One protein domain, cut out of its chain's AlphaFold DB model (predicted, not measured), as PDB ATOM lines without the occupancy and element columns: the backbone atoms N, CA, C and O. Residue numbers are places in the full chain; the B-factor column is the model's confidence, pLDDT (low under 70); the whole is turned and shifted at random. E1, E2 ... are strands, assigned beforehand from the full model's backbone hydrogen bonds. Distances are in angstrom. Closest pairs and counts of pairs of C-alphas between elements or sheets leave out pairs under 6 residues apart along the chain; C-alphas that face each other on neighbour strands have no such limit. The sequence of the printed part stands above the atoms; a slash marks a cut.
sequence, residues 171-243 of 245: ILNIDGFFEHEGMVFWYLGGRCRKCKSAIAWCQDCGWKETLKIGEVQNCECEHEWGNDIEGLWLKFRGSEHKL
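This is residues 171 to 243 of the 245 residues of the protein "Mrr_cat domain-containing protein" of Candidatus Altiarchaeales archaeon WOR_SM1_SCG (UniProt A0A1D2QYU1). What shape do these atoms make? They make a sandwich of two four-stranded sheets, E1 E2 E3 E4 and E5 E6 E7 E8, only partly face to face: the long hairpin E1 and E2 makes the length on one side, while E1 is apart from E5, E6, E7 and E8. How is it built and how large is it? The printed part has 73 residues with no named helix and eight named strands, E1 to E8 in order along the chain, 45 residues in all, and its class is all strand. Both sheets are antiparallel throughout, and the whole is compact, with a radius of gyration of the C-alphas of 11.4 A, but elongated, spanning 38 by 21 by 20 A.

How is the first sheet joined? E1, residues 171 to 180, E2, residues 183 to 192, E3, residues 198 to 202, and E4, residues 208 to 211, form a meander, each strand the antiparallel neighbour of the one before. N 180 and O 183 are 2.8 A apart in the hairpin E1 and E2, N 199 and O 190 2.8 A in E2 and E3, and N 200 and O 209 2.9 A in E3 and E4, each within hydrogen-bond range. How is the second sheet joined? E5, residues 216 to 218, E6, residues 224 to 227, E7, residues 232 to 236, and E8, residues 239 to 242, form another meander. Within hydrogen-bond range are N 225 and O 217, 2.8 A, N 235 and O 224, 2.7 A, and N 241 and O 234, 2.7 A. How do the sheets meet? Their facing parts are 9.7 A centre to centre, their best planes 19 degrees apart, and their strands at 21 degrees. Among the closest C-alphas between strands are Leu 211 of E4 and Asn 227 of E6, 6.0 A, and Gly 189 of E2 and Leu 232 of E7, 7.5 A.

Where do the long strands run? E1 is 27.0 A from first to last C-alpha, beginning at C-alpha 171 (28.863, 45.216, -27.202), and E2 is 30.2 A. Where do the others lie? E3 is 13.0 A long and E7 13.3 A; E4, E5, E6 and E8 are shorter, and E8 ends at C-alpha 242 (44.617, 54.890, -28.503).

Which C-alphas are farthest apart, and is anything missing? Those of Gly 182 and Lys 194, 38.0 A; the printed part has no cut, and each link is tight. Where is confidence low? The mean pLDDT of the printed part is 81.8, and under 70 are residues 171 to 174, 180, 182 to 183 and 238 to 243.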
ATOM      1  N   ILE A 171      29.641  44.198 -26.493       65.75
ATOM      2  CA  ILE A 171      28.863  45.216 -27.202       65.75
ATOM      3  C   ILE A 171      29.838  45.981 -28.097       65.75
ATOM      4  O   ILE A 171      30.805  46.542 -27.587       65.75
ATOM      5  N   LEU A 172      29.594  46.007 -29.411       69.56
ATOM      6  CA  LEU A 172      30.343  46.823 -30.373       69.56
ATOM      7  C   LEU A 172      29.887  48.283 -30.278       69.56
ATOM      8  O   LEU A 172      29.124  48.770 -31.103       69.56
ATOM      9  N   ASN A 173      30.258  48.951 -29.193       65.31
ATOM     10  CA  ASN A 173      29.844  50.321 -28.894       65.31
ATOM     11  C   ASN A 173      30.952  51.352 -29.141       65.31
ATOM     12  O   ASN A 173      30.861  52.456 -28.602       65.31
ATOM     13  N   ILE A 174      32.010  50.966 -29.854       69.81
ATOM     14  CA  ILE A 174      33.152  51.821 -30.153       69.81
ATOM     15  C   ILE A 174      33.285  51.895 -31.664       69.81
ATOM     16  O   ILE A 174      33.873  51.014 -32.282       69.81
ATOM     17  N   ASP A 175      32.750  52.945 -32.252       73.06
ATOM     18  CA  ASP A 175      32.942  53.299 -33.647       73.06
ATOM     19  C   ASP A 175      33.606  54.673 -33.736       73.06
ATOM     20  O   ASP A 175      33.422  55.543 -32.882       73.06
ATOM     21  N   GLY A 176      34.438  54.861 -34.751       74.38
ATOM     22  CA  GLY A 176      35.086  56.139 -34.985       74.38
ATOM     23  C   GLY A 176      35.946  56.106 -36.229       74.38
ATOM     24  O   GLY A 176      36.268  55.045 -36.757       74.38
ATOM     25  N   PHE A 177      36.316  57.282 -36.705       75.62
ATOM     26  CA  PHE A 177      37.186  57.417 -37.855       75.62
ATOM     27  C   PHE A 177      38.272  58.444 -37.568       75.62
ATOM     28  O   PHE A 177      38.090  59.347 -36.749       75.62
ATOM     29  N   PHE A 178      39.399  58.321 -38.256       76.81
ATOM     30  CA  PHE A 178      40.400  59.377 -38.304       76.81
ATOM     31  C   PHE A 178      40.886  59.575 -39.730       76.81
ATOM     32  O   PHE A 178      40.868  58.660 -40.552       76.81
ATOM     33  N   GLU A 179      41.299  60.803 -40.016       73.31
ATOM     34  CA  GLU A 179      41.908  61.158 -41.287       73.31
ATOM     35  C   GLU A 179      43.430  61.050 -41.166       73.31
ATOM     36  O   GLU A 179      44.031  61.561 -40.218       73.31
ATOM     37  N   HIS A 180      44.056  60.390 -42.132       69.44
ATOM     38  CA  HIS A 180      45.502  60.306 -42.260       69.44
ATOM     39  C   HIS A 180      45.880  60.464 -43.732       69.44
ATOM     40  O   HIS A 180      45.434  59.690 -44.573       69.44
ATOM     41  N   GLU A 181      46.684  61.481 -44.052       74.12
ATOM     42  CA  GLU A 181      47.124  61.770 -45.430       74.12
ATOM     43  C   GLU A 181      45.965  61.892 -46.449       74.12
ATOM     44  O   GLU A 181      46.096  61.506 -47.609       74.12
ATOM     45  N   GLY A 182      44.811  62.422 -46.024       69.62
ATOM     46  CA  GLY A 182      43.617  62.560 -46.869       69.62
ATOM     47  C   GLY A 182      42.820  61.265 -47.076       69.62
ATOM     48  O   GLY A 182      41.850  61.261 -47.833       69.62
ATOM     49  N   MET A 183      43.202  60.171 -46.411       61.84
ATOM     50  CA  MET A 183      42.435  58.926 -46.339       61.84
ATOM     51  C   MET A 183      41.682  58.856 -45.011       61.84
ATOM     52  O   MET A 183      42.231  59.189 -43.961       61.84
ATOM     53  N   VAL A 184      40.427  58.411 -45.051       72.62
ATOM     54  CA  VAL A 184      39.619  58.179 -43.849       72.62
ATOM     55  C   VAL A 184      39.732  56.711 -43.475       72.62
ATOM     56  O   VAL A 184      39.339  55.850 -44.256       72.62
ATOM     57  N   PHE A 185      40.240  56.441 -42.279       72.75
ATOM     58  CA  PHE A 185      40.238  55.109 -41.696       72.75
ATOM     59  C   PHE A 185      39.042  54.966 -40.760       72.75
ATOM     60  O   PHE A 185      38.906  55.759 -39.825       72.75
ATOM     61  N   TRP A 186      38.198  53.956 -40.979       78.25
ATOM     62  CA  TRP A 186      37.060  53.644 -40.109       78.25
ATOM     63  C   TRP A 186      37.339  52.374 -39.299       78.25
ATOM     64  O   TRP A 186      37.793  51.358 -39.829       78.25
ATOM     65  N   TYR A 187      37.051  52.410 -38.000       81.38
ATOM     66  CA  TYR A 187      37.120  51.243 -37.129       81.38
ATOM     67  C   TYR A 187      35.819  50.987 -36.377       81.38
ATOM     68  O   TYR A 187      35.052  51.905 -36.073       81.38
ATOM     69  N   LEU A 188      35.636  49.717 -36.006       80.56
ATOM     70  CA  LEU A 188      34.632  49.275 -35.047       80.56
ATOM     71  C   LEU A 188      35.281  48.361 -33.998       80.56
ATOM     72  O   LEU A 188      36.156  47.548 -34.302       80.56
ATOM     73  N   GLY A 189      34.843  48.476 -32.750       84.69
ATOM     74  CA  GLY A 189      35.333  47.666 -31.649       84.69
ATOM     75  C   GLY A 189      34.385  47.635 -30.456       84.69
ATOM     76  O   GLY A 189      33.363  48.323 -30.396       84.69
ATOM     77  N   GLY A 190      34.720  46.795 -29.488       83.62
ATOM     78  CA  GLY A 190      33.944  46.628 -28.265       83.62
ATOM     79  C   GLY A 190      34.707  45.812 -27.237       83.62
ATOM     80  O   GLY A 190      35.613  45.065 -27.595       83.62
ATOM     81  N   ARG A 191      34.344  45.921 -25.954       84.81
ATOM     82  CA  ARG A 191      35.035  45.203 -24.868       84.81
ATOM     83  C   ARG A 191      34.054  44.485 -23.945       84.81
ATOM     84  O   ARG A 191      33.048  45.055 -23.523       84.81
ATOM     85  N   CYS A 192      34.354  43.232 -23.606       84.44
ATOM     86  CA  CYS A 192      33.578  42.447 -22.647       84.44
ATOM     87  C   CYS A 192      33.637  43.123 -21.274       84.44
ATOM     88  O   CYS A 192      34.724  43.409 -20.767       84.44
ATOM     89  N   ARG A 193      32.495  43.346 -20.612       80.50
ATOM     90  CA  ARG A 193      32.510  44.029 -19.307       80.50
ATOM     91  C   ARG A 193      33.062  43.131 -18.205       80.50
ATOM     92  O   ARG A 193      33.645  43.671 -17.261       80.50
ATOM     93  N   LYS A 194      32.925  41.805 -18.352       84.88
ATOM     94  CA  LYS A 194      33.401  40.795 -17.398       84.88
ATOM     95  C   LYS A 194      34.895  40.499 -17.543       84.88
ATOM     96  O   LYS A 194      35.664  40.861 -16.661       84.88
ATOM     97  N   CYS A 195      35.312  39.861 -18.639       86.62
ATOM     98  CA  CYS A 195      36.696  39.396 -18.811       86.62
ATOM     99  C   CYS A 195      37.606  40.381 -19.552       86.62
ATOM    100  O   CYS A 195      38.788  40.094 -19.717       86.62
ATOM    101  N   LYS A 196      37.067  41.523 -20.006       88.81
ATOM    102  CA  LYS A 196      37.829  42.612 -20.633       88.81
ATOM    103  C   LYS A 196      38.545  42.263 -21.946       88.81
ATOM    104  O   LYS A 196      39.339  43.073 -22.422       88.81
ATOM    105  N   SER A 197      38.252  41.117 -22.560       90.06
ATOM    106  CA  SER A 197      38.640  40.869 -23.953       90.06
ATOM    107  C   SER A 197      37.931  41.854 -24.881       90.06
ATOM    108  O   SER A 197      36.821  42.305 -24.578       90.06
ATOM    109  N   ALA A 198      38.569  42.199 -25.991       88.25
ATOM    110  CA  ALA A 198      38.074  43.175 -26.946       88.25
ATOM    111  C   ALA A 198      37.872  42.541 -28.322       88.25
ATOM    112  O   ALA A 198      38.666  41.700 -28.724       88.25
ATOM    113  N   ILE A 199      36.827  42.948 -29.039       87.69
ATOM    114  CA  ILE A 199      36.715  42.693 -30.477       87.69
ATOM    115  C   ILE A 199      37.322  43.885 -31.201       87.69
ATOM    116  O   ILE A 199      36.940  45.026 -30.937       87.69
ATOM    117  N   ALA A 200      38.236  43.589 -32.117       88.69
ATOM    118  CA  ALA A 200      38.802  44.524 -33.071       88.69
ATOM    119  C   ALA A 200      38.229  44.224 -34.457       88.69
ATOM    120  O   ALA A 200      38.174  43.058 -34.848       88.69
ATOM    121  N   TRP A 201      37.801  45.249 -35.195       87.56
ATOM    122  CA  TRP A 201      37.335  45.098 -36.570       87.56
ATOM    123  C   TRP A 201      37.848  46.241 -37.451       87.56
ATOM    124  O   TRP A 201      37.417  47.393 -37.345       87.56
ATOM    125  N   CYS A 202      38.766  45.890 -38.350       86.06
ATOM    126  CA  CYS A 202      39.269  46.759 -39.403       86.06
ATOM    127  C   CYS A 202      38.233  46.848 -40.528       86.06
ATOM    128  O   CYS A 202      37.950  45.834 -41.170       86.06
ATOM    129  N   GLN A 203      37.672  48.033 -40.783       82.31
ATOM    130  CA  GLN A 203      36.684  48.194 -41.857       82.31
ATOM    131  C   GLN A 203      37.328  48.186 -43.253       82.31
ATOM    132  O   GLN A 203      36.671  47.797 -44.210       82.31
ATOM    133  N   ASP A 204      38.617  48.526 -43.365       79.81
ATOM    134  CA  ASP A 204      39.317  48.594 -44.657       79.81
ATOM    135  C   ASP A 204      39.554  47.218 -45.300       79.81
ATOM    136  O   ASP A 204      39.327  47.051 -46.496       79.81
ATOM    137  N   CYS A 205      40.007  46.221 -44.526       83.25
ATOM    138  CA  CYS A 205      40.208  44.845 -45.024       83.25
ATOM    139  C   CYS A 205      39.171  43.837 -44.535       83.25
ATOM    140  O   CYS A 205      39.229  42.672 -44.915       83.25
ATOM    141  N   GLY A 206      38.254  44.234 -43.653       80.19
ATOM    142  CA  GLY A 206      37.282  43.317 -43.059       80.19
ATOM    143  C   GLY A 206      37.856  42.368 -41.999       80.19
ATOM    144  O   GLY A 206      37.102  41.565 -41.453       80.19
ATOM    145  N   TRP A 207      39.150  42.462 -41.661       87.75
ATOM    146  CA  TRP A 207      39.753  41.662 -40.591       87.75
ATOM    147  C   TRP A 207      39.061  41.925 -39.249       87.75
ATOM    148  O   TRP A 207      38.899  43.080 -38.841       87.75
ATOM    149  N   LYS A 208      38.688  40.851 -38.550       86.81
ATOM    150  CA  LYS A 208      37.961  40.886 -37.280       86.81
ATOM    151  C   LYS A 208      38.474  39.789 -36.359       86.81
ATOM    152  O   LYS A 208      38.484  38.634 -36.761       86.81
ATOM    153  N   GLU A 209      38.825  40.136 -35.123       88.75
ATOM    154  CA  GLU A 209      39.352  39.168 -34.153       88.75
ATOM    155  C   GLU A 209      39.011  39.539 -32.703       88.75
ATOM    156  O   GLU A 209      38.702  40.696 -32.402       88.75
ATOM    157  N   THR A 210      39.060  38.558 -31.789       89.12
ATOM    158  CA  THR A 210      38.916  38.802 -30.345       89.12
ATOM    159  C   THR A 210      40.264  38.728 -29.632       89.12
ATOM    160  O   THR A 210      40.887  37.675 -29.580       89.12
ATOM    161  N   LEU A 211      40.668  39.828 -28.998       91.75
ATOM    162  CA  LEU A 211      41.938  39.979 -28.291       91.75
ATOM    163  C   LEU A 211      41.737  39.910 -26.772       91.75
ATOM    164  O   LEU A 211      40.963  40.679 -26.188       91.75
ATOM    165  N   LYS A 212      42.456  39.024 -26.085       92.62
ATOM    166  CA  LYS A 212      42.582  39.038 -24.618       92.62
ATOM    167  C   LYS A 212      43.459  40.205 -24.168       92.62
ATOM    168  O   LYS A 212      44.172  40.809 -24.961       92.62
ATOM    169  N   ILE A 213      43.415  40.519 -22.874       92.00
ATOM    170  CA  ILE A 213      44.350  41.495 -22.302       92.00
ATOM    171  C   ILE A 213      45.784  40.996 -22.532       92.00
ATOM    172  O   ILE A 213      46.116  39.873 -22.156       92.00
ATOM    173  N   GLY A 214      46.619  41.851 -23.115       92.38
ATOM    174  CA  GLY A 214      48.010  41.586 -23.470       92.38
ATOM    175  C   GLY A 214      48.211  41.006 -24.871       92.38
ATOM    176  O   GLY A 214      49.358  40.844 -25.277       92.38
ATOM    177  N   GLU A 215      47.143  40.691 -25.611       95.31
ATOM    178  CA  GLU A 215      47.259  40.204 -26.987       95.31
ATOM    179  C   GLU A 215      47.379  41.364 -27.979       95.31
ATOM    180  O   GLU A 215      46.718  42.399 -27.849       95.31
ATOM    181  N   VAL A 216      48.231  41.148 -28.981       94.06
ATOM    182  CA  VAL A 216      48.490  42.058 -30.095       94.06
ATOM    183  C   VAL A 216      48.445  41.247 -31.386       94.06
ATOM    184  O   VAL A 216      49.004  40.151 -31.442       94.06
ATOM    185  N   GLN A 217      47.757  41.759 -32.402       94.00
ATOM    186  CA  GLN A 217      47.591  41.125 -33.710       94.00
ATOM    187  C   GLN A 217      47.646  42.171 -34.820       94.00
ATOM    188  O   GLN A 217      47.249  43.315 -34.622       94.00
ATOM    189  N   ASN A 218      48.077  41.755 -36.008       92.25
ATOM    190  CA  ASN A 218      48.059  42.605 -37.193       92.25
ATOM    191  C   ASN A 218      46.886  42.225 -38.092       92.25
ATOM    192  O   ASN A 218      46.651  41.041 -38.338       92.25
ATOM    193  N   CYS A 219      46.175  43.224 -38.612       88.25
ATOM    194  CA  CYS A 219      45.215  42.986 -39.683       88.25
ATOM    195  C   CYS A 219      45.922  42.805 -41.037       88.25
ATOM    196  O   CYS A 219      47.120  43.053 -41.172       88.25
ATOM    197  N   GLU A 220      45.167  42.434 -42.073       85.00
ATOM    198  CA  GLU A 220      45.698  42.265 -43.437       85.00
ATOM    199  C   GLU A 220      46.210  43.570 -44.076       85.00
ATOM    200  O   GLU A 220      46.995  43.522 -45.018       85.00
ATOM    201  N   CYS A 221      45.812  44.736 -43.550       84.50
ATOM    202  CA  CYS A 221      46.364  46.043 -43.933       84.50
ATOM    203  C   CYS A 221      47.626  46.424 -43.140       84.50
ATOM    204  O   CYS A 221      48.055  47.574 -43.209       84.50
ATOM    205  N   GLU A 222      48.178  45.504 -42.342       85.94
ATOM    206  CA  GLU A 222      49.349  45.714 -41.479       85.94
ATOM    207  C   GLU A 222      49.139  46.741 -40.348       85.94
ATOM    208  O   GLU A 222      50.099  47.245 -39.767       85.94
ATOM    209  N   HIS A 223      47.887  47.048 -39.990       86.88
ATOM    210  CA  HIS A 223      47.596  47.825 -38.782       86.88
ATOM    211  C   HIS A 223      47.696  46.926 -37.548       86.88
ATOM    212  O   HIS A 223      47.162  45.813 -37.546       86.88
ATOM    213  N   GLU A 224      48.345  47.421 -36.496       91.19
ATOM    214  CA  GLU A 224      48.549  46.685 -35.247       91.19
ATOM    215  C   GLU A 224      47.393  46.973 -34.291       91.19
ATOM    216  O   GLU A 224      47.142  48.121 -33.935       91.19
ATOM    217  N   TRP A 225      46.692  45.937 -33.859       92.06
ATOM    218  CA  TRP A 225      45.608  46.014 -32.890       92.06
ATOM    219  C   TRP A 225      46.048  45.347 -31.603       92.06
ATOM    220  O   TRP A 225      46.585  44.241 -31.631       92.06
ATOM    221  N   GLY A 226      45.765  45.971 -30.469       92.44
ATOM    222  CA  GLY A 226      46.026  45.356 -29.179       92.44
ATOM    223  C   GLY A 226      44.952  45.666 -28.160       92.44
ATOM    224  O   GLY A 226      44.159  46.590 -28.315       92.44
ATOM    225  N   ASN A 227      44.909  44.851 -27.116       92.88
ATOM    226  CA  ASN A 227      44.020  45.056 -25.984       92.88
ATOM    227  C   ASN A 227      44.841  44.997 -24.704       92.88
ATOM    228  O   ASN A 227      45.498  43.996 -24.429       92.88
ATOM    229  N   ASP A 228      44.805  46.051 -23.904       91.06
ATOM    230  CA  ASP A 228      45.490  46.106 -22.619       91.06
ATOM    231  C   ASP A 228      44.491  46.340 -21.480       91.06
ATOM    232  O   ASP A 228      43.308  46.019 -21.595       91.06
ATOM    233  N   ILE A 229      44.967  46.801 -20.323       86.81
ATOM    234  CA  ILE A 229      44.104  47.095 -19.177       86.81
ATOM    235  C   ILE A 229      43.224  48.321 -19.467       86.81
ATOM    236  O   ILE A 229      42.043  48.293 -19.107       86.81
ATOM    237  N   GLU A 230      43.755  49.331 -20.157       84.19
ATOM    238  CA  GLU A 230      43.057  50.568 -20.520       84.19
ATOM    239  C   GLU A 230      41.989  50.277 -21.577       84.19
ATOM    240  O   GLU A 230      40.818  50.581 -21.373       84.19
ATOM    241  N   GLY A 231      42.305  49.531 -22.631       85.25
ATOM    242  CA  GLY A 231      41.314  49.218 -23.651       85.25
ATOM    243  C   GLY A 231      41.875  48.615 -24.921       85.25
ATOM    244  O   GLY A 231      43.013  48.156 -24.975       85.25
ATOM    245  N   LEU A 232      41.022  48.617 -25.944       88.38
ATOM    246  CA  LEU A 232      41.441  48.333 -27.306       88.38
ATOM    247  C   LEU A 232      42.255  49.529 -27.817       88.38
ATOM    248  O   LEU A 232      41.879  50.676 -27.601       88.38
ATOM    249  N   TRP A 233      43.343  49.277 -28.522       88.69
ATOM    250  CA  TRP A 233      44.145  50.303 -29.174       88.69
ATOM    251  C   TRP A 233      44.559  49.846 -30.568       88.69
ATOM    252  O   TRP A 233      44.538  48.656 -30.887       88.69
ATOM    253  N   LEU A 234      44.915  50.820 -31.402       87.69
ATOM    254  CA  LEU A 234      45.273  50.622 -32.798       87.69
ATOM    255  C   LEU A 234      46.536  51.422 -33.124       87.69
ATOM    256  O   LEU A 234      46.608  52.607 -32.821       87.69
ATOM    257  N   LYS A 235      47.510  50.825 -33.810       87.56
ATOM    258  CA  LYS A 235      48.566  51.563 -34.507       87.56
ATOM    259  C   LYS A 235      48.354  51.463 -36.006       87.56
ATOM    260  O   LYS A 235      48.477  50.396 -36.607       87.56
ATOM    261  N   PHE A 236      48.072  52.604 -36.611       80.00
ATOM    262  CA  PHE A 236      47.921  52.739 -38.048       80.00
ATOM    263  C   PHE A 236      49.259  53.170 -38.641       80.00
ATOM    264  O   PHE A 236      49.749  54.255 -38.333       80.00
ATOM    265  N   ARG A 237      49.886  52.307 -39.453       71.94
ATOM    266  CA  ARG A 237      51.175  52.582 -40.123       71.94
ATOM    267  C   ARG A 237      52.250  53.175 -39.190       71.94
ATOM    268  O   ARG A 237      52.962  54.108 -39.546       71.94
ATOM    269  N   GLY A 238      52.342  52.656 -37.964       64.62
ATOM    270  CA  GLY A 238      53.308  53.111 -36.955       64.62
ATOM    271  C   GLY A 238      52.898  54.346 -36.140       64.62
ATOM    272  O   GLY A 238      53.584  54.666 -35.172       64.62
ATOM    273  N   SER A 239      51.778  55.004 -36.458       66.69
ATOM    274  CA  SER A 239      51.173  56.038 -35.605       66.69
ATOM    275  C   SER A 239      50.204  55.393 -34.616       66.69
ATOM    276  O   SER A 239      49.252  54.726 -35.019       66.69
ATOM    277  N   GLU A 240      50.453  55.553 -33.315       65.19
ATOM    278  CA  GLU A 240      49.596  54.996 -32.267       65.19
ATOM    279  C   GLU A 240      48.346  55.854 -32.056       65.19
ATOM    280  O   GLU A 240      48.415  57.024 -31.681       65.19
ATOM    281  N   HIS A 241      47.190  55.233 -32.262       65.88
ATOM    282  CA  HIS A 241      45.872  55.771 -31.982       65.88
ATOM    283  C   HIS A 241      45.248  54.945 -30.856       65.88
ATOM    284  O   HIS A 241      44.696  53.859 -31.051       65.88
ATOM    285  N   LYS A 242      45.331  55.473 -29.635       62.28
ATOM    286  CA  LYS A 242      44.617  54.890 -28.503       62.28
ATOM    287  C   LYS A 242      43.119  55.108 -28.684       62.28
ATOM    288  O   LYS A 242      42.643  56.244 -28.676       62.28
ATOM    289  N   LEU A 243      42.379  54.013 -28.820       63.91
ATOM    290  CA  LEU A 243      40.921  54.019 -28.835       63.91
ATOM    291  C   LEU A 243      40.469  53.980 -27.372       63.91
ATOM    292  O   LEU A 243      40.096  52.935 -26.851       63.91
TER     293      LEU A 243